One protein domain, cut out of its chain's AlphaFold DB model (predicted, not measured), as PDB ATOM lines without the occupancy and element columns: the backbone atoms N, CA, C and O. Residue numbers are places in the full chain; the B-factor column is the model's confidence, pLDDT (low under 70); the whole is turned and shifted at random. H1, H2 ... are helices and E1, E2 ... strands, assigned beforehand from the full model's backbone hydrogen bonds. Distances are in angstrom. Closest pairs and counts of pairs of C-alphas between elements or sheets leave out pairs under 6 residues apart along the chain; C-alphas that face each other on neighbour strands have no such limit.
ATOM      1  N   GLU A  30      66.273 106.335 737.968       94.69
ATOM      2  CA  GLU A  30      65.503 105.098 738.058       94.69
ATOM      3  C   GLU A  30      64.828 104.989 739.422       94.69
ATOM      4  O   GLU A  30      63.614 104.766 739.499       94.69
ATOM      5  N   LYS A  31      65.583 105.265 740.488       97.00
ATOM      6  CA  LYS A  31      65.049 105.331 741.846       97.00
ATOM      7  C   LYS A  31      63.989 106.420 741.982       97.00
ATOM      8  O   LYS A  31      62.937 106.159 742.560       97.00
ATOM      9  N   PHE A  32      64.208 107.604 741.408       97.56
ATOM     10  CA  PHE A  32      63.214 108.680 741.383       97.56
ATOM     11  C   PHE A  32      61.905 108.227 740.722       97.56
ATOM     12  O   PHE A  32      60.842 108.344 741.335       97.56
ATOM     13  N   ARG A  33      61.964 107.662 739.505       96.31
ATOM     14  CA  ARG A  33      60.772 107.169 738.791       96.31
ATOM     15  C   ARG A  33      60.044 106.081 739.578       96.31
ATOM     16  O   ARG A  33      58.817 106.106 739.650       96.31
ATOM     17  N   SER A  34      60.786 105.135 740.154       96.69
ATOM     18  CA  SER A  34      60.223 104.040 740.952       96.69
ATOM     19  C   SER A  34      59.452 104.579 742.160       96.69
ATOM     20  O   SER A  34      58.256 104.310 742.301       96.69
ATOM     21  N   LEU A  35      60.091 105.446 742.955       98.19
ATOM     22  CA  LEU A  35      59.475 106.070 744.126       98.19
ATOM     23  C   LEU A  35      58.283 106.959 743.756       98.19
ATOM     24  O   LEU A  35      57.288 106.976 744.478       98.19
ATOM     25  N   PHE A  36      58.353 107.676 742.631       98.12
ATOM     26  CA  PHE A  36      57.249 108.490 742.123       98.12
ATOM     27  C   PHE A  36      56.005 107.639 741.834       98.12
ATOM     28  O   PHE A  36      54.922 107.945 742.333       98.12
ATOM     29  N   TYR A  37      56.147 106.543 741.084       96.50
ATOM     30  CA  TYR A  37      55.012 105.669 740.773       96.50
ATOM     31  C   TYR A  37      54.476 104.922 741.991       96.50
ATOM     32  O   TYR A  37      53.262 104.746 742.099       96.50
ATOM     33  N   GLU A  38      55.348 104.496 742.904       97.06
ATOM     34  CA  GLU A  38      54.934 103.870 744.159       97.06
ATOM     35  C   GLU A  38      54.097 104.846 744.999       97.06
ATOM     36  O   GLU A  38      52.971 104.535 745.393       97.06
ATOM     37  N   THR A  39      54.610 106.061 745.192       98.19
ATOM     38  CA  THR A  39      53.999 107.090 746.042       98.19
ATOM     39  C   THR A  39      52.671 107.604 745.482       98.19
ATOM     40  O   THR A  39      51.732 107.852 746.240       98.19
ATOM     41  N   PHE A  40      52.563 107.742 744.156       96.81
ATOM     42  CA  PHE A  40      51.370 108.262 743.475       96.81
ATOM     43  C   PHE A  40      50.542 107.172 742.778       96.81
ATOM     44  O   PHE A  40      49.742 107.465 741.886       96.81
ATOM     45  N   LYS A  41      50.673 105.909 743.203       94.44
ATOM     46  CA  LYS A  41      49.963 104.758 742.615       94.44
ATOM     47  C   LYS A  41      48.444 104.955 742.546       94.44
ATOM     48  O   LYS A  41      47.822 104.590 741.549       94.44
ATOM     49  N   SER A  42      47.851 105.566 743.574       92.62
ATOM     50  CA  SER A  42      46.408 105.849 743.650       92.62
ATOM     51  C   SER A  42      45.920 106.884 742.631       92.62
ATOM     52  O   SER A  42      44.725 106.958 742.358       92.62
ATOM     53  N   MET A  43      46.817 107.670 742.029       92.31
ATOM     54  CA  MET A  43      46.453 108.635 740.989       92.31
ATOM     55  C   MET A  43      46.248 107.974 739.618       92.31
ATOM     56  O   MET A  43      45.727 108.628 738.713       92.31
ATOM     57  N   HIS A  44      46.627 106.696 739.460       89.81
ATOM     58  CA  HIS A  44      46.532 105.935 738.207       89.81
ATOM     59  C   HIS A  44      47.170 106.668 737.013       89.81
ATOM     60  O   HIS A  44      46.580 106.770 735.930       89.81
ATOM     61  N   LEU A  45      48.370 107.210 737.246       92.38
ATOM     62  CA  LEU A  45      49.139 107.933 736.240       92.38
ATOM     63  C   LEU A  45      49.603 107.000 735.114       92.38
ATOM     64  O   LEU A  45      49.958 105.843 735.342       92.38
ATOM     65  N   ASP A  46      49.611 107.514 733.888       90.75
ATOM     66  CA  ASP A  46      50.157 106.820 732.734       90.75
ATOM     67  C   ASP A  46      51.692 106.738 732.796       90.75
ATOM     68  O   ASP A  46      52.359 107.491 733.506       90.75
ATOM     69  N   ALA A  47      52.263 105.833 731.998       86.75
ATOM     70  CA  ALA A  47      53.707 105.609 731.950       86.75
ATOM     71  C   ALA A  47      54.516 106.840 731.480       86.75
ATOM     72  O   ALA A  47      55.724 106.907 731.712       86.75
ATOM     73  N   SER A  48      53.874 107.808 730.814       91.81
ATOM     74  CA  SER A  48      54.546 109.035 730.375       91.81
ATOM     75  C   SER A  48      54.761 110.017 731.520       91.81
ATOM     76  O   SER A  48      55.746 110.748 731.514       91.81
ATOM     77  N   SER A  49      53.905 109.979 732.542       95.06
ATOM     78  CA  SER A  49      53.930 110.930 733.654       95.06
ATOM     79  C   SER A  49      55.238 110.864 734.450       95.06
ATOM     80  O   SER A  49      55.817 111.902 734.756       95.06
ATOM     81  N   GLY A  50      55.765 109.665 734.714       94.12
ATOM     82  CA  GLY A  50      57.063 109.495 735.377       94.12
ATOM     83  C   GLY A  50      58.256 109.912 734.511       94.12
ATOM     84  O   GLY A  50      59.201 110.496 735.031       94.12
ATOM     85  N   MET A  51      58.203 109.685 733.190       94.56
ATOM     86  CA  MET A  51      59.245 110.180 732.273       94.56
ATOM     87  C   MET A  51      59.242 111.711 732.210       94.56
ATOM     88  O   MET A  51      60.291 112.345 732.220       94.56
ATOM     89  N   ASN A  52      58.057 112.319 732.183       96.75
ATOM     90  CA  ASN A  52      57.908 113.768 732.199       96.75
ATOM     91  C   ASN A  52      58.368 114.365 733.542       96.75
ATOM     92  O   ASN A  52      59.026 115.400 733.559       96.75
ATOM     93  N   ALA A  53      58.093 113.685 734.664       97.19
ATOM     94  CA  ALA A  53      58.602 114.077 735.978       97.19
ATOM     95  C   ALA A  53      60.136 114.061 736.035       97.19
ATOM     96  O   ALA A  53      60.741 114.974 736.588       97.19
ATOM     97  N   GLU A  54      60.773 113.057 735.434       95.94
ATOM     98  CA  GLU A  54      62.231 112.994 735.314       95.94
ATOM     99  C   GLU A  54      62.796 114.097 734.414       95.94
ATOM    100  O   GLU A  54      63.781 114.733 734.782       95.94
ATOM    101  N   LYS A  55      62.170 114.383 733.265       95.69
ATOM    102  CA  LYS A  55      62.575 115.525 732.428       95.69
ATOM    103  C   LYS A  55      62.498 116.840 733.203       95.69
ATOM    104  O   LYS A  55      63.395 117.673 733.101       95.69
ATOM    105  N   MET A  56      61.441 117.019 733.994       96.75
ATOM    106  CA  MET A  56      61.290 118.179 734.870       96.75
ATOM    107  C   MET A  56      62.405 118.230 735.915       96.75
ATOM    108  O   MET A  56      63.009 119.281 736.114       96.75
ATOM    109  N   LEU A  57      62.715 117.093 736.543       95.94
ATOM    110  CA  LEU A  57      63.818 116.964 737.491       95.94
ATOM    111  C   LEU A  57      65.156 117.363 736.858       95.94
ATOM    112  O   LEU A  57      65.926 118.088 737.484       95.94
ATOM    113  N   ASP A  58      65.421 116.944 735.620       94.06
ATOM    114  CA  ASP A  58      66.629 117.319 734.881       94.06
ATOM    115  C   ASP A  58      66.724 118.829 734.645       94.06
ATOM    116  O   ASP A  58      67.812 119.393 734.780       94.06
ATOM    117  N   LYS A  59      65.611 119.487 734.290       95.19
ATOM    118  CA  LYS A  59      65.580 120.947 734.116       95.19
ATOM    119  C   LYS A  59      65.810 121.655 735.456       95.19
ATOM    120  O   LYS A  59      66.714 122.481 735.544       95.19
ATOM    121  N   LEU A  60      65.092 121.251 736.507       94.62
ATOM    122  CA  LEU A  60      65.224 121.809 737.861       94.62
ATOM    123  C   LEU A  60      66.643 121.657 738.423       94.62
ATOM    124  O   LEU A  60      67.172 122.582 739.024       94.62
ATOM    125  N   SER A  61      67.287 120.509 738.204       91.38
ATOM    126  CA  SER A  61      68.634 120.227 738.732       91.38
ATOM    127  C   SER A  61      69.739 121.050 738.057       91.38
ATOM    128  O   SER A  61      70.855 121.125 738.573       91.38
ATOM    129  N   LYS A  62      69.444 121.637 736.891       91.38
ATOM    130  CA  LYS A  62      70.346 122.504 736.118       91.38
ATOM    131  C   LYS A  62      70.017 123.990 736.284       91.38
ATOM    132  O   LYS A  62      70.733 124.829 735.742       91.38
ATOM    133  N   ASP A  63      68.937 124.314 736.987       91.69
ATOM    134  CA  ASP A  63      68.451 125.676 737.146       91.69
ATOM    135  C   ASP A  63      69.084 126.338 738.369       91.69
ATOM    136  O   ASP A  63      68.761 126.027 739.512       91.69
ATOM    137  N   ASN A  64      69.991 127.284 738.123       89.12
ATOM    138  CA  ASN A  64      70.711 127.987 739.185       89.12
ATOM    139  C   ASN A  64      69.807 128.897 740.036       89.12
ATOM    140  O   ASN A  64      70.244 129.353 741.093       89.12
ATOM    141  N   GLY A  65      68.586 129.199 739.579       90.75
ATOM    142  CA  GLY A  65      67.600 129.948 740.358       90.75
ATOM    143  C   GLY A  65      66.934 129.111 741.450       90.75
ATOM    144  O   GLY A  65      66.330 129.680 742.357       90.75
ATOM    145  N   ILE A  66      67.060 127.781 741.384       90.94
ATOM    146  CA  ILE A  66      66.496 126.842 742.351       90.94
ATOM    147  C   ILE A  66      67.595 126.379 743.299       90.94
ATOM    148  O   ILE A  66      68.558 125.720 742.909       90.94
ATOM    149  N   THR A  67      67.453 126.728 744.570       87.00
ATOM    150  CA  THR A  67      68.521 126.543 745.566       87.00
ATOM    151  C   THR A  67      68.147 125.535 746.645       87.00
ATOM    152  O   THR A  67      69.023 124.967 747.309       87.00
ATOM    153  N   ASP A  68      66.856 125.242 746.781       90.00
ATOM    154  CA  ASP A  68      66.323 124.391 747.831       90.00
ATOM    155  C   ASP A  68      65.559 123.185 747.268       90.00
ATOM    156  O   ASP A  68      64.729 123.293 746.363       90.00
ATOM    157  N   ARG A  69      65.764 122.008 747.872       93.12
ATOM    158  CA  ARG A  69      64.988 120.797 747.555       93.12
ATOM    159  C   ARG A  69      63.484 121.034 747.738       93.12
ATOM    160  O   ARG A  69      62.676 120.435 747.032       93.12
ATOM    161  N   ARG A  70      63.099 121.903 748.676       96.50
ATOM    162  CA  ARG A  70      61.703 122.267 748.927       96.50
ATOM    163  C   ARG A  70      61.079 123.009 747.754       96.50
ATOM    164  O   ARG A  70      59.933 122.723 747.420       96.50
ATOM    165  N   GLU A  71      61.838 123.892 747.113       97.62
ATOM    166  CA  GLU A  71      61.415 124.618 745.915       97.62
ATOM    167  C   GLU A  71      61.178 123.639 744.763       97.62
ATOM    168  O   GLU A  71      60.088 123.618 744.193       97.62
ATOM    169  N   MET A  72      62.140 122.739 744.507       97.38
ATOM    170  CA  MET A  72      61.995 121.674 743.503       97.38
ATOM    171  C   MET A  72      60.743 120.825 743.760       97.38
ATOM    172  O   MET A  72      59.961 120.563 742.847       97.38
ATOM    173  N   ALA A  73      60.537 120.410 745.012       98.38
ATOM    174  CA  ALA A  73      59.395 119.595 745.404       98.38
ATOM    175  C   ALA A  73      58.060 120.305 745.141       98.38
ATOM    176  O   ALA A  73      57.123 119.691 744.631       98.38
ATOM    177  N   TYR A  74      57.981 121.602 745.450       98.56
ATOM    178  CA  TYR A  74      56.782 122.400 745.211       98.56
ATOM    179  C   TYR A  74      56.512 122.624 743.715       98.56
ATOM    180  O   TYR A  74      55.365 122.526 743.271       98.56
ATOM    181  N   MET A  75      57.553 122.866 742.916       98.44
ATOM    182  CA  MET A  75      57.427 123.009 741.461       98.44
ATOM    183  C   MET A  75      56.940 121.712 740.807       98.44
ATOM    184  O   MET A  75      56.024 121.740 739.987       98.44
ATOM    185  N   LEU A  76      57.486 120.564 741.222       98.44
ATOM    186  CA  LEU A  76      57.018 119.249 740.775       98.44
ATOM    187  C   LEU A  76      55.561 118.996 741.191       98.44
ATOM    188  O   LEU A  76      54.784 118.492 740.386       98.44
ATOM    189  N   ALA A  77      55.174 119.367 742.415       98.50
ATOM    190  CA  ALA A  77      53.803 119.202 742.899       98.50
ATOM    191  C   ALA A  77      52.811 120.077 742.127       98.50
ATOM    192  O   ALA A  77      51.732 119.612 741.765       98.50
ATOM    193  N   THR A  78      53.200 121.319 741.827       97.94
ATOM    194  CA  THR A  78      52.408 122.219 740.985       97.94
ATOM    195  C   THR A  78      52.223 121.614 739.599       97.94
ATOM    196  O   THR A  78      51.090 121.466 739.156       97.94
ATOM    197  N   ALA A  79      53.306 121.190 738.940       97.81
ATOM    198  CA  ALA A  79      53.216 120.568 737.623       97.81
ATOM    199  C   ALA A  79      52.349 119.298 737.651       97.81
ATOM    200  O   ALA A  79      51.532 119.099 736.756       97.81
ATOM    201  N   LEU A  80      52.471 118.462 738.686       97.75
ATOM    202  CA  LEU A  80      51.669 117.247 738.848       97.75
ATOM    203  C   LEU A  80      50.175 117.562 738.950       97.75
ATOM    204  O   LEU A  80      49.361 116.859 738.348       97.75
ATOM    205  N   TRP A  81      49.828 118.603 739.703       96.56
ATOM    206  CA  TRP A  81      48.451 119.031 739.904       96.56
ATOM    207  C   TRP A  81      47.863 119.692 738.652       96.56
ATOM    208  O   TRP A  81      46.859 119.227 738.117       96.56
ATOM    209  N   GLU A  82      48.520 120.743 738.158       95.12
ATOM    210  CA  GLU A  82      48.008 121.634 737.108       95.12
ATOM    211  C   GLU A  82      47.900 120.969 735.737       95.12
ATOM    212  O   GLU A  82      47.126 121.397 734.884       95.12
ATOM    213  N   THR A  83      48.679 119.914 735.501       95.31
ATOM    214  CA  THR A  83      48.729 119.250 734.191       95.31
ATOM    215  C   THR A  83      47.975 117.931 734.143       95.31
ATOM    216  O   THR A  83      48.034 117.206 733.144       95.31
ATOM    217  N   ARG A  84      47.268 117.591 735.224       93.00
ATOM    218  CA  ARG A  84      46.552 116.326 735.321       93.00
ATOM    219  C   ARG A  84      45.361 116.316 734.364       93.00
ATOM    220  O   ARG A  84      44.366 117.001 734.571       93.00
ATOM    221  N   VAL A  85      45.432 115.464 733.346       90.25
ATOM    222  CA  VAL A  85      44.403 115.346 732.303       90.25
ATOM    223  C   VAL A  85      43.977 113.899 732.089       90.25
ATOM    224  O   VAL A  85      44.796 112.976 732.099       90.25
ATOM    225  N   LEU A  86      42.679 113.684 731.874       89.06
ATOM    226  CA  LEU A  86      42.141 112.360 731.580       89.06
ATOM    227  C   LEU A  86      42.356 112.027 730.101       89.06
ATOM    228  O   LEU A  86      41.748 112.632 729.217       89.06
ATOM    229  N   LYS A  87      43.192 111.029 729.822       83.12
ATOM    230  CA  LYS A  87      43.491 110.542 728.473       83.12
ATOM    231  C   LYS A  87      42.747 109.241 728.184       83.12
ATOM    232  O   LYS A  87      42.493 108.433 729.076       83.12
ATOM    233  N   SER A  88      42.411 109.030 726.915       82.44
ATOM    234  CA  SER A  88      41.943 107.739 726.406       82.44
ATOM    235  C   SER A  88      43.137 106.986 725.817       82.44
ATOM    236  O   SER A  88      43.780 107.492 724.900       82.44
ATOM    237  N   LYS A  89      43.429 105.782 726.312       79.31
ATOM    238  CA  LYS A  89      44.438 104.874 725.751       79.31
ATOM    239  C   LYS A  89      43.741 103.655 725.157       79.31
ATOM    240  O   LYS A  89      42.949 103.006 725.835       79.31
ATOM    241  N   TYR A  90      44.055 103.314 723.912       82.56
ATOM    242  CA  TYR A  90      43.575 102.077 723.298       82.56
ATOM    243  C   TYR A  90      44.467 100.914 723.730       82.56
ATOM    244  O   TYR A  90      45.680 100.941 723.526       82.56
ATOM    245  N   VAL A  91      43.871  99.900 724.351       85.31
ATOM    246  CA  VAL A  91      44.555  98.663 724.750       85.31
ATOM    247  C   VAL A  91      43.989  97.490 723.974       85.31
ATOM    248  O   VAL A  91      42.793  97.443 723.687       85.31
ATOM    249  N   VAL A  92      44.855  96.537 723.646       90.19
ATOM    250  CA  VAL A  92      44.451  95.285 723.007       90.19
ATOM    251  C   VAL A  92      43.576  94.488 723.972       90.19
ATOM    252  O   VAL A  92      43.915  94.333 725.147       90.19
ATOM    253  N   VAL A  93      42.438  94.005 723.481       89.88
ATOM    254  CA  VAL A  93      41.543  93.127 724.236       89.88
ATOM    255  C   VAL A  93      42.187  91.750 724.306       89.88
ATOM    256  O   VAL A  93      42.577  91.193 723.281       89.88
ATOM    257  N   ARG A  94      42.304  91.214 725.520       92.56
ATOM    258  CA  ARG A  94      42.796  89.860 725.766       92.56
ATOM    259  C   ARG A  94      41.697  89.010 726.392       92.56
ATOM    260  O   ARG A  94      40.878  89.551 727.137       92.56
ATOM    261  N   ASP A  95      41.657  87.727 726.049       90.44
ATOM    262  CA  ASP A  95      40.769  86.749 726.683       90.44
ATOM    263  C   ASP A  95      41.275  86.365 728.090       90.44
ATOM    264  O   ASP A  95      42.321  86.838 728.544       90.44
ATOM    265  N   ASN A  96      40.537  85.500 728.791       88.75
ATOM    266  CA  ASN A  96      40.890  85.054 730.146       88.75
ATOM    267  C   ASN A  96      42.213  84.267 730.208       88.75
ATOM    268  O   ASN A  96      42.787  84.134 731.285       88.75
ATOM    269  N   ASN A  97      42.707  83.783 729.066       88.62
ATOM    270  CA  ASN A  97      43.969  83.060 728.941       88.62
ATOM    271  C   ASN A  97      45.119  83.989 728.503       88.62
ATOM    272  O   ASN A  97      46.244  83.538 728.305       88.62
ATOM    273  N   GLY A  98      44.853  85.292 728.346       85.31
ATOM    274  CA  GLY A  98      45.830  86.298 727.941       85.31
ATOM    275  C   GLY A  98      46.048  86.412 726.429       85.31
ATOM    276  O   GLY A  98      46.876  87.231 726.010       85.31
ATOM    277  N   ASN A  99      45.314  85.672 725.594       90.62
ATOM    278  CA  ASN A  99      45.459  85.722 724.137       90.62
ATOM    279  C   ASN A  99      44.792  86.967 723.554       90.62
ATOM    280  O   ASN A  99      43.764  87.424 724.047       90.62
ATOM    281  N   VAL A 100      45.368  87.523 722.484       91.38
ATOM    282  CA  VAL A 100      44.804  88.684 721.781       91.38
ATOM    283  C   VAL A 100      43.499  88.296 721.091       91.38
ATOM    284  O   VAL A 100      43.480  87.408 720.244       91.38
ATOM    285  N   VAL A 101      42.418  89.005 721.408       92.44
ATOM    286  CA  VAL A 101      41.132  88.835 720.728       92.44
ATOM    287  C   VAL A 101      41.181  89.576 719.399       92.44
ATOM    288  O   VAL A 101      41.448  90.779 719.370       92.44
ATOM    289  N   THR A 102      40.882  88.889 718.302       93.00
ATOM    290  CA  THR A 102      40.807  89.477 716.960       93.00
ATOM    291  C   THR A 102      39.361  89.717 716.516       93.00
ATOM    292  O   THR A 102      38.400  89.185 717.083       93.00
ATOM    293  N   ASP A 103      39.167  90.617 715.557       88.88
ATOM    294  CA  ASP A 103      37.906  90.784 714.838       88.88
ATOM    295  C   ASP A 103      37.779  89.771 713.686       88.88
ATOM    296  O   ASP A 103      38.641  88.918 713.474       88.88
ATOM    297  N   LYS A 104      36.667  89.846 712.943       86.88
ATOM    298  CA  LYS A 104      36.370  88.917 711.841       86.88
ATOM    299  C   LYS A 104      37.382  88.994 710.686       86.88
ATOM    300  O   LYS A 104      37.404  88.082 709.871       86.88
ATOM    301  N   SER A 105      38.194  90.051 710.609       85.25
ATOM    302  CA  SER A 105      39.261  90.214 709.615       85.25
ATOM    303  C   SER A 105      40.652  89.879 710.168       85.25
ATOM    304  O   SER A 105      41.648  90.080 709.477       85.25
ATOM    305  N   GLY A 106      40.741  89.352 711.395       84.62
ATOM    306  CA  GLY A 106      42.002  88.946 712.018       84.62
ATOM    307  C   GLY A 106      42.783  90.088 712.674       84.62
ATOM    308  O   GLY A 106      43.896  89.867 713.150       84.62
ATOM    309  N   LYS A 107      42.230  91.305 712.758       88.81
ATOM    310  CA  LYS A 107      42.885  92.447 713.407       88.81
ATOM    311  C   LYS A 107      42.615  92.435 714.909       88.81
ATOM    312  O   LYS A 107      41.509  92.146 715.354       88.81
ATOM    313  N   ALA A 108      43.623  92.781 715.712       92.06
ATOM    314  CA  ALA A 108      43.482  92.864 717.163       92.06
ATOM    315  C   ALA A 108      42.360  93.841 717.558       92.06
ATOM    316  O   ALA A 108      42.417  95.035 717.240       92.06
ATOM    317  N   LYS A 109      41.363  93.349 718.298       92.44
ATOM    318  CA  LYS A 109      40.355  94.206 718.917       92.44
ATOM    319  C   LYS A 109      41.033  95.076 719.957       92.44
ATOM    320  O   LYS A 109      41.828  94.607 720.772       92.44
ATOM    321  N   THR A 110      40.670  96.348 719.960       90.88
ATOM    322  CA  THR A 110      41.105  97.290 720.983       90.88
ATOM    323  C   THR A 110      39.901  97.814 721.744       90.88
ATOM    324  O   THR A 110      38.789  97.871 721.219       90.88
ATOM    325  N   ARG A 111      40.117  98.188 723.002       88.38
ATOM    326  CA  ARG A 111      39.159  98.960 723.794       88.38
ATOM    327  C   ARG A 111      39.833 100.210 724.330       88.38
ATOM    328  O   ARG A 111      41.029 100.195 724.617       88.38
ATOM    329  N   SER A 112      39.063 101.278 724.484       86.00
ATOM    330  CA  SER A 112      39.536 102.494 725.138       86.00
ATOM    331  C   SER A 112      39.479 102.314 726.654       86.00
ATOM    332  O   SER A 112      38.446 101.927 727.197       86.00
ATOM    333  N   VAL A 113      40.585 102.589 727.336       84.69
ATOM    334  CA  VAL A 113      40.659 102.724 728.793       84.69
ATOM    335  C   VAL A 113      41.071 104.146 729.142       84.69
ATOM    336  O   VAL A 113      41.852 104.777 728.429       84.69
ATOM    337  N   LYS A 114      40.525 104.668 730.239       86.25
ATOM    338  CA  LYS A 114      40.864 105.998 730.740       86.25
ATOM    339  C   LYS A 114      42.092 105.921 731.646       86.25
ATOM    340  O   LYS A 114      42.142 105.079 732.536       86.25
ATOM    341  N   THR A 115      43.064 106.798 731.424       86.19
ATOM    342  CA  THR A 115      44.281 106.930 732.239       86.19
ATOM    343  C   THR A 115      44.564 108.398 732.514       86.19
ATOM    344  O   THR A 115      44.241 109.247 731.683       86.19
ATOM    345  N   TRP A 116      45.195 108.717 733.638       90.50
ATOM    346  CA  TRP A 116      45.583 110.094 733.942       90.50
ATOM    347  C   TRP A 116      46.984 110.378 733.403       90.50
ATOM    348  O   TRP A 116      47.925 109.679 733.752       90.50
ATOM    349  N   GLY A 117      47.137 111.387 732.551       92.69
ATOM    350  CA  GLY A 117      48.450 111.931 732.207       92.69
ATOM    351  C   GLY A 117      48.765 113.147 733.073       92.69
ATOM    352  O   GLY A 117      47.841 113.866 733.447       92.69
ATOM    353  N   ALA A 118      50.041 113.381 733.372       94.81
ATOM    354  CA  ALA A 118      50.516 114.568 734.083       94.81
ATOM    355  C   ALA A 118      51.983 114.894 733.725       94.81
ATOM    356  O   ALA A 118      52.624 114.193 732.932       94.81
ATOM    357  N   MET A 119      52.506 115.947 734.354       96.38
ATOM    358  CA  MET A 119      53.889 116.436 734.310       96.38
ATOM    359  C   MET A 119      54.358 116.986 732.954       96.38
ATOM    360  O   MET A 119      55.538 117.281 732.796       96.38
ATOM    361  N   ALA A 120      53.454 117.158 731.989       95.25
ATOM    362  CA  ALA A 120      53.730 117.793 730.700       95.25
ATOM    363  C   ALA A 120      52.838 119.027 730.522       95.25
ATOM    364  O   ALA A 120      51.720 119.014 731.030       95.25
ATOM    365  N   PRO A 121      53.278 120.069 729.797       94.44
ATOM    366  CA  PRO A 121      52.422 121.199 729.452       94.44
ATOM    367  C   PRO A 121      51.096 120.738 728.835       94.44
ATOM    368  O   PRO A 121      51.072 119.864 727.966       94.44
ATOM    369  N   VAL A 122      49.988 121.324 729.284       93.81
ATOM    370  CA  VAL A 122      48.651 121.049 728.739       93.81
ATOM    371  C   VAL A 122      47.883 122.344 728.550       93.81
ATOM    372  O   VAL A 122      48.145 123.341 729.224       93.81
ATOM    373  N   GLY A 253      53.075 138.717 742.025       94.31
ATOM    374  CA  GLY A 253      54.485 138.955 742.350       94.31
ATOM    375  C   GLY A 253      55.078 138.044 743.431       94.31
ATOM    376  O   GLY A 253      56.205 138.285 743.858       94.31
ATOM    377  N   ARG A 254      54.341 137.029 743.897       96.38
ATOM    378  CA  ARG A 254      54.816 136.089 744.917       96.38
ATOM    379  C   ARG A 254      55.854 135.147 744.330       96.38
ATOM    380  O   ARG A 254      55.731 134.727 743.180       96.38
ATOM    381  N   LYS A 255      56.829 134.786 745.154       97.56
ATOM    382  CA  LYS A 255      57.980 133.969 744.766       97.56
ATOM    383  C   LYS A 255      58.314 132.919 745.819       97.56
ATOM    384  O   LYS A 255      57.904 133.022 746.972       97.56
ATOM    385  N   LEU A 256      59.108 131.932 745.430       97.75
ATOM    386  CA  LEU A 256      59.528 130.804 746.259       97.75
ATOM    387  C   LEU A 256      60.152 131.253 747.585       97.75
ATOM    388  O   LEU A 256      59.779 130.736 748.635       97.75
ATOM    389  N   SER A 257      61.013 132.273 747.556       96.69
ATOM    390  CA  SER A 257      61.681 132.808 748.752       96.69
ATOM    391  C   SER A 257      60.742 133.492 749.759       96.69
ATOM    392  O   SER A 257      61.125 133.701 750.914       96.69
ATOM    393  N   ASP A 258      59.488 133.781 749.383       96.88
ATOM    394  CA  ASP A 258      58.467 134.233 750.335       96.88
ATOM    395  C   ASP A 258      58.007 133.082 751.259       96.88
ATOM    396  O   ASP A 258      57.599 133.337 752.397       96.88
ATOM    397  N   TYR A 259      58.131 131.823 750.809       97.62
ATOM    398  CA  TYR A 259      57.604 130.619 751.476       97.62
ATOM    399  C   TYR A 259      58.682 129.634 751.939       97.62
ATOM    400  O   TYR A 259      58.487 128.934 752.935       97.62
ATOM    401  N   PHE A 260      59.823 129.584 751.258       96.44
ATOM    402  CA  PHE A 260      60.926 128.674 751.559       96.44
ATOM    403  C   PHE A 260      62.176 129.494 751.882       96.44
ATOM    404  O   PHE A 260      62.755 130.133 751.008       96.44
ATOM    405  N   ARG A 261      62.572 129.529 753.159       93.19
ATOM    406  CA  ARG A 261      63.757 130.278 753.617       93.19
ATOM    407  C   ARG A 261      64.301 129.696 754.913       93.19
ATOM    408  O   ARG A 261      63.534 129.431 755.826       93.19
ATOM    409  N   GLY A 262      65.619 129.536 755.026       90.00
ATOM    410  CA  GLY A 262      66.229 128.997 756.247       90.00
ATOM    411  C   GLY A 262      65.617 127.649 756.642       90.00
ATOM    412  O   GLY A 262      65.590 126.721 755.839       90.00
ATOM    413  N   ASP A 263      65.083 127.544 757.851       89.06
ATOM    414  CA  ASP A 263      64.337 126.383 758.352       89.06
ATOM    415  C   ASP A 263      62.832 126.415 758.010       89.06
ATOM    416  O   ASP A 263      62.159 125.389 758.080       89.06
ATOM    417  N   HIS A 264      62.308 127.549 757.543       91.75
ATOM    418  CA  HIS A 264      60.900 127.739 757.212       91.75
ATOM    419  C   HIS A 264      60.512 127.129 755.856       91.75
ATOM    420  O   HIS A 264      61.143 127.392 754.827       91.75
ATOM    421  N   ALA A 265      59.420 126.358 755.859       95.75
ATOM    422  CA  ALA A 265      58.797 125.779 754.676       95.75
ATOM    423  C   ALA A 265      57.267 125.874 754.757       95.75
ATOM    424  O   ALA A 265      56.641 125.119 755.500       95.75
ATOM    425  N   ASP A 266      56.666 126.752 753.954       97.94
ATOM    426  CA  ASP A 266      55.209 126.896 753.872       97.94
ATOM    427  C   ASP A 266      54.661 126.431 752.517       97.94
ATOM    428  O   ASP A 266      54.389 127.213 751.607       97.94
ATOM    429  N   TYR A 267      54.483 125.117 752.388       98.44
ATOM    430  CA  TYR A 267      53.898 124.523 751.185       98.44
ATOM    431  C   TYR A 267      52.433 124.907 750.949       98.44
ATOM    432  O   TYR A 267      51.995 124.929 749.801       98.44
ATOM    433  N   VAL A 268      51.669 125.178 752.013       98.25
ATOM    434  CA  VAL A 268      50.242 125.516 751.895       98.25
ATOM    435  C   VAL A 268      50.108 126.943 751.373       98.25
ATOM    436  O   VAL A 268      49.419 127.173 750.380       98.25
ATOM    437  N   GLY A 269      50.821 127.892 751.981       97.94
ATOM    438  CA  GLY A 269      50.855 129.281 751.534       97.94
ATOM    439  C   GLY A 269      51.467 129.443 750.145       97.94
ATOM    440  O   GLY A 269      50.999 130.283 749.381       97.94
ATOM    441  N   ALA A 270      52.430 128.598 749.758       97.81
ATOM    442  CA  ALA A 270      53.047 128.644 748.430       97.81
ATOM    443  C   ALA A 270      52.036 128.513 747.275       97.81
ATOM    444  O   ALA A 270      52.287 129.060 746.193       97.81
ATOM    445  N   ARG A 271      50.864 127.887 747.507       97.44
ATOM    446  CA  ARG A 271      49.767 127.810 746.517       97.44
ATOM    447  C   ARG A 271      49.421 129.173 745.932       97.44
ATOM    448  O   ARG A 271      49.193 129.293 744.725       97.44
ATOM    449  N   ALA A 272      49.529 130.181 746.788       96.38
ATOM    450  CA  ALA A 272      49.193 131.560 746.539       96.38
ATOM    451  C   ALA A 272      50.034 132.223 745.425       96.38
ATOM    452  O   ALA A 272      49.703 133.342 745.032       96.38
ATOM    453  N   MET A 273      51.114 131.584 744.940       95.44
ATOM    454  CA  MET A 273      51.880 132.005 743.751       95.44
ATOM    455  C   MET A 273      51.111 131.785 742.443       95.44
ATOM    456  O   MET A 273      51.091 132.680 741.602       95.44
ATOM    457  N   VAL A 274      50.486 130.615 742.279       90.81
ATOM    458  CA  VAL A 274      49.886 130.167 741.005       90.81
ATOM    459  C   VAL A 274      48.387 130.430 740.982       90.81
ATOM    460  O   VAL A 274      47.862 130.973 740.015       90.81
ATOM    461  N   ASN A 275      47.704 130.092 742.071       86.81
ATOM    462  CA  ASN A 275      46.289 130.380 742.273       86.81
ATOM    463  C   ASN A 275      46.107 130.964 743.685       86.81
ATOM    464  O   ASN A 275      47.097 131.270 744.328       86.81
ATOM    465  N   GLY A 276      44.885 131.179 744.170       88.38
ATOM    466  CA  GLY A 276      44.613 131.559 745.562       88.38
ATOM    467  C   GLY A 276      45.009 130.461 746.560       88.38
ATOM    468  O   GLY A 276      46.151 130.028 746.617       88.38
ATOM    469  N   SER A 277      44.067 129.998 747.378       91.69
ATOM    470  CA  SER A 277      44.281 128.882 748.319       91.69
ATOM    471  C   SER A 277      43.622 127.577 747.865       91.69
ATOM    472  O   SER A 277      43.552 126.617 748.630       91.69
ATOM    473  N   ASP A 278      43.105 127.550 746.637       92.69
ATOM    474  CA  ASP A 278      42.382 126.410 746.086       92.69
ATOM    475  C   ASP A 278      43.291 125.177 745.978       92.69
ATOM    476  O   ASP A 278      44.399 125.261 745.432       92.69
ATOM    477  N   HIS A 279      42.827 124.060 746.548       96.31
ATOM    478  CA  HIS A 279      43.562 122.797 746.710       96.31
ATOM    479  C   HIS A 279      44.948 122.910 747.376       96.31
ATOM    480  O   HIS A 279      45.838 122.081 747.162       96.31
ATOM    481  N   ALA A 280      45.166 123.954 748.188       97.25
ATOM    482  CA  ALA A 280      46.444 124.163 748.865       97.25
ATOM    483  C   ALA A 280      46.872 122.976 749.759       97.25
ATOM    484  O   ALA A 280      48.045 122.595 749.685       97.25
ATOM    485  N   PRO A 281      45.989 122.351 750.572       98.12
ATOM    486  CA  PRO A 281      46.364 121.191 751.383       98.12
ATOM    487  C   PRO A 281      46.849 119.992 750.557       98.12
ATOM    488  O   PRO A 281      47.868 119.387 750.899       98.12
ATOM    489  N   GLU A 282      46.165 119.672 749.460       98.06
ATOM    490  CA  GLU A 282      46.468 118.533 748.591       98.06
ATOM    491  C   GLU A 282      47.796 118.734 747.859       98.06
ATOM    492  O   GLU A 282      48.650 117.844 747.853       98.06
ATOM    493  N   ILE A 283      48.017 119.926 747.299       98.19
ATOM    494  CA  ILE A 283      49.278 120.269 746.629       98.19
ATOM    495  C   ILE A 283      50.433 120.271 747.637       98.19
ATOM    496  O   ILE A 283      51.518 119.771 747.335       98.19
ATOM    497  N   ALA A 284      50.207 120.758 748.859       98.56
ATOM    498  CA  ALA A 284      51.211 120.713 749.916       98.56
ATOM    499  C   ALA A 284      51.558 119.279 750.342       98.56
ATOM    500  O   ALA A 284      52.718 118.976 750.631       98.56
ATOM    501  N   GLU A 285      50.579 118.372 750.372       98.56
ATOM    502  CA  GLU A 285      50.828 116.948 750.606       98.56
ATOM    503  C   GLU A 285      51.648 116.321 749.470       98.56
ATOM    504  O   GLU A 285      52.622 115.609 749.740       98.56
ATOM    505  N   MET A 286      51.317 116.621 748.209       98.62
ATOM    506  CA  MET A 286      52.112 116.185 747.053       98.62
ATOM    507  C   MET A 286      53.550 116.706 747.137       98.62
ATOM    508  O   MET A 286      54.486 115.936 746.922       98.62
ATOM    509  N   ALA A 287      53.739 117.974 747.510       98.69
ATOM    510  CA  ALA A 287      55.058 118.579 747.663       98.69
ATOM    511  C   ALA A 287      55.881 117.889 748.759       98.69
ATOM    512  O   ALA A 287      57.036 117.549 748.523       98.69
ATOM    513  N   ARG A 288      55.293 117.580 749.920       98.69
ATOM    514  CA  ARG A 288      55.983 116.821 750.982       98.69
ATOM    515  C   ARG A 288      56.410 115.424 750.522       98.69
ATOM    516  O   ARG A 288      57.536 115.007 750.787       98.69
ATOM    517  N   LYS A 289      55.543 114.717 749.790       98.75
ATOM    518  CA  LYS A 289      55.860 113.410 749.188       98.75
ATOM    519  C   LYS A 289      57.011 113.517 748.184       98.75
ATOM    520  O   LYS A 289      57.960 112.740 748.245       98.75
ATOM    521  N   LEU A 290      56.966 114.514 747.304       98.69
ATOM    522  CA  LEU A 290      58.023 114.777 746.325       98.69
ATOM    523  C   LEU A 290      59.340 115.195 746.986       98.69
ATOM    524  O   LEU A 290      60.397 114.780 746.525       98.69
ATOM    525  N   GLN A 291      59.302 115.934 748.094       98.12
ATOM    526  CA  GLN A 291      60.496 116.263 748.871       98.12
ATOM    527  C   GLN A 291      61.177 114.998 749.420       98.12
ATOM    528  O   GLN A 291      62.406 114.906 749.364       98.12
ATOM    529  N   ASP A 292      60.410 114.018 749.919       98.00
ATOM    530  CA  ASP A 292      60.967 112.731 750.361       98.00
ATOM    531  C   ASP A 292      61.531 111.911 749.194       98.00
ATOM    532  O   ASP A 292      62.640 111.384 749.304       98.00
ATOM    533  N   ILE A 293      60.824 111.866 748.058       98.25
ATOM    534  CA  ILE A 293      61.316 111.222 746.830       98.25
ATOM    535  C   ILE A 293      62.670 111.820 746.436       98.25
ATOM    536  O   ILE A 293      63.641 111.076 746.310       98.25
ATOM    537  N   LEU A 294      62.754 113.152 746.324       96.62
ATOM    538  CA  LEU A 294      63.985 113.867 745.986       96.62
ATOM    539  C   LEU A 294      65.110 113.537 746.970       96.62
ATOM    540  O   LEU A 294      66.218 113.233 746.549       96.62
ATOM    541  N   ARG A 295      64.831 113.543 748.279       95.25
ATOM    542  CA  ARG A 295      65.821 113.206 749.315       95.25
ATOM    543  C   ARG A 295      66.355 111.783 749.150       95.25
ATOM    544  O   ARG A 295      67.541 111.551 749.348       95.25
ATOM    545  N   ARG A 296      65.487 110.823 748.828       95.50
ATOM    546  CA  ARG A 296      65.849 109.402 748.703       95.50
ATOM    547  C   ARG A 296      66.521 109.078 747.375       95.50
ATOM    548  O   ARG A 296      67.246 108.082 747.318       95.50
ATOM    549  N   SER A 297      66.271 109.858 746.327       95.44
ATOM    550  CA  SER A 297      66.886 109.684 745.011       95.44
ATOM    551  C   SER A 297      68.125 110.552 744.792       95.44
ATOM    552  O   SER A 297      68.784 110.384 743.776       95.44
ATOM    553  N   GLU A 298      68.454 111.478 745.691       91.75
ATOM    554  CA  GLU A 298      69.652 112.313 745.574       91.75
ATOM    555  C   GLU A 298      70.930 111.473 745.723       91.75
ATOM    556  O   GLU A 298      71.079 110.685 746.661       91.75
TER     557      GLU A 298
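This is residues 30 to 122 and 253 to 298 of the 312 residues of an uncharacterized protein of Aquabacter sp. L1I39 (UniProt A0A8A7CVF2). Four helices, H1, H2, H3 and H5, pack in a ring of contacts, mostly crossing one another, and a hairpin of two strands, E1 and E2, reaches away from them as a long arm. The loop at the arm's tip, residues 93 to 109, lies 28 to 40 A from the mean of the C-alphas, while short H4 packs on H5 toward the opposite end. The printed part has 139 residues with five named helices and two named strands, in the order H1 H2 H3 E1 E2 H4 H5; the sheet E1 - E2 is antiparallel and the class is mixed, helices and strands. The whole is loose, with a radius of gyration of the C-alphas of 18.8 A and spans of 66 by 31 by 23 A.

Begin with H1, residues 30 to 39, which touches H2, residues 47 to 61, at a steep tilt of 59 degrees, opposite ways; their closest C-alphas, Arg 33 and Gly 50, are 5.6 A apart. H2 and H3, residues 69 to 82, form a helical hairpin and touch at 37 degrees, only just steep, with closest C-alphas Leu 60 and Met 72 at 6.5 A. Next come E1, residues 85 to 92, and E2, residues 110 to 117, an antiparallel hairpin; look for N 87 and O 115 at 2.8 A and N 113 and O 89 at 2.8 A. E2 bends by 54 degrees at residue 114. H5, residues 280 to 297, touches H3 at a steep tilt of 53 degrees, closest at the C-alphas of Tyr 74 and Ala 287, 4.9 A. H5 also touches H1, with its residues 289 to 297 alone, at a shallow tilt of 33 degrees, only just short of steep; the closest C-alphas are Phe 32 and Ser 297, 5.3 A. H4, residues 269 to 273, touches H5, closest at the C-alphas of Arg 271 and Ala 280, 5.5 A. Every O i to N i+4 pair is within hydrogen-bond range in H1, H3 and H5; H2 has 10 of 11, and H4 0 of 1, with 2 of 2 O i to N i+3 pairs.

Find C-alpha 30 at (65.503, 105.098, 738.058), where H1 begins its 14.1 A. H2 then spans 22.0 A, H3 20.0 A, E1 22.1 A, E2 19.9 A and H4 8.3 A. H5 runs 25.3 A from C-alpha 280 at (46.444, 124.163, 748.865) to C-alpha 297 at (66.886, 109.684, 745.011).

The C-alphas of Lys 104 and Gly 262 are the two farthest apart, 66.9 A. Residues 123 to 252 are not printed, and C-alphas 122 and 253 stand 23.2 A apart across the cut. The link E1 to E2 is long, 17 residues. No printed residue is under 70 in pLDDT.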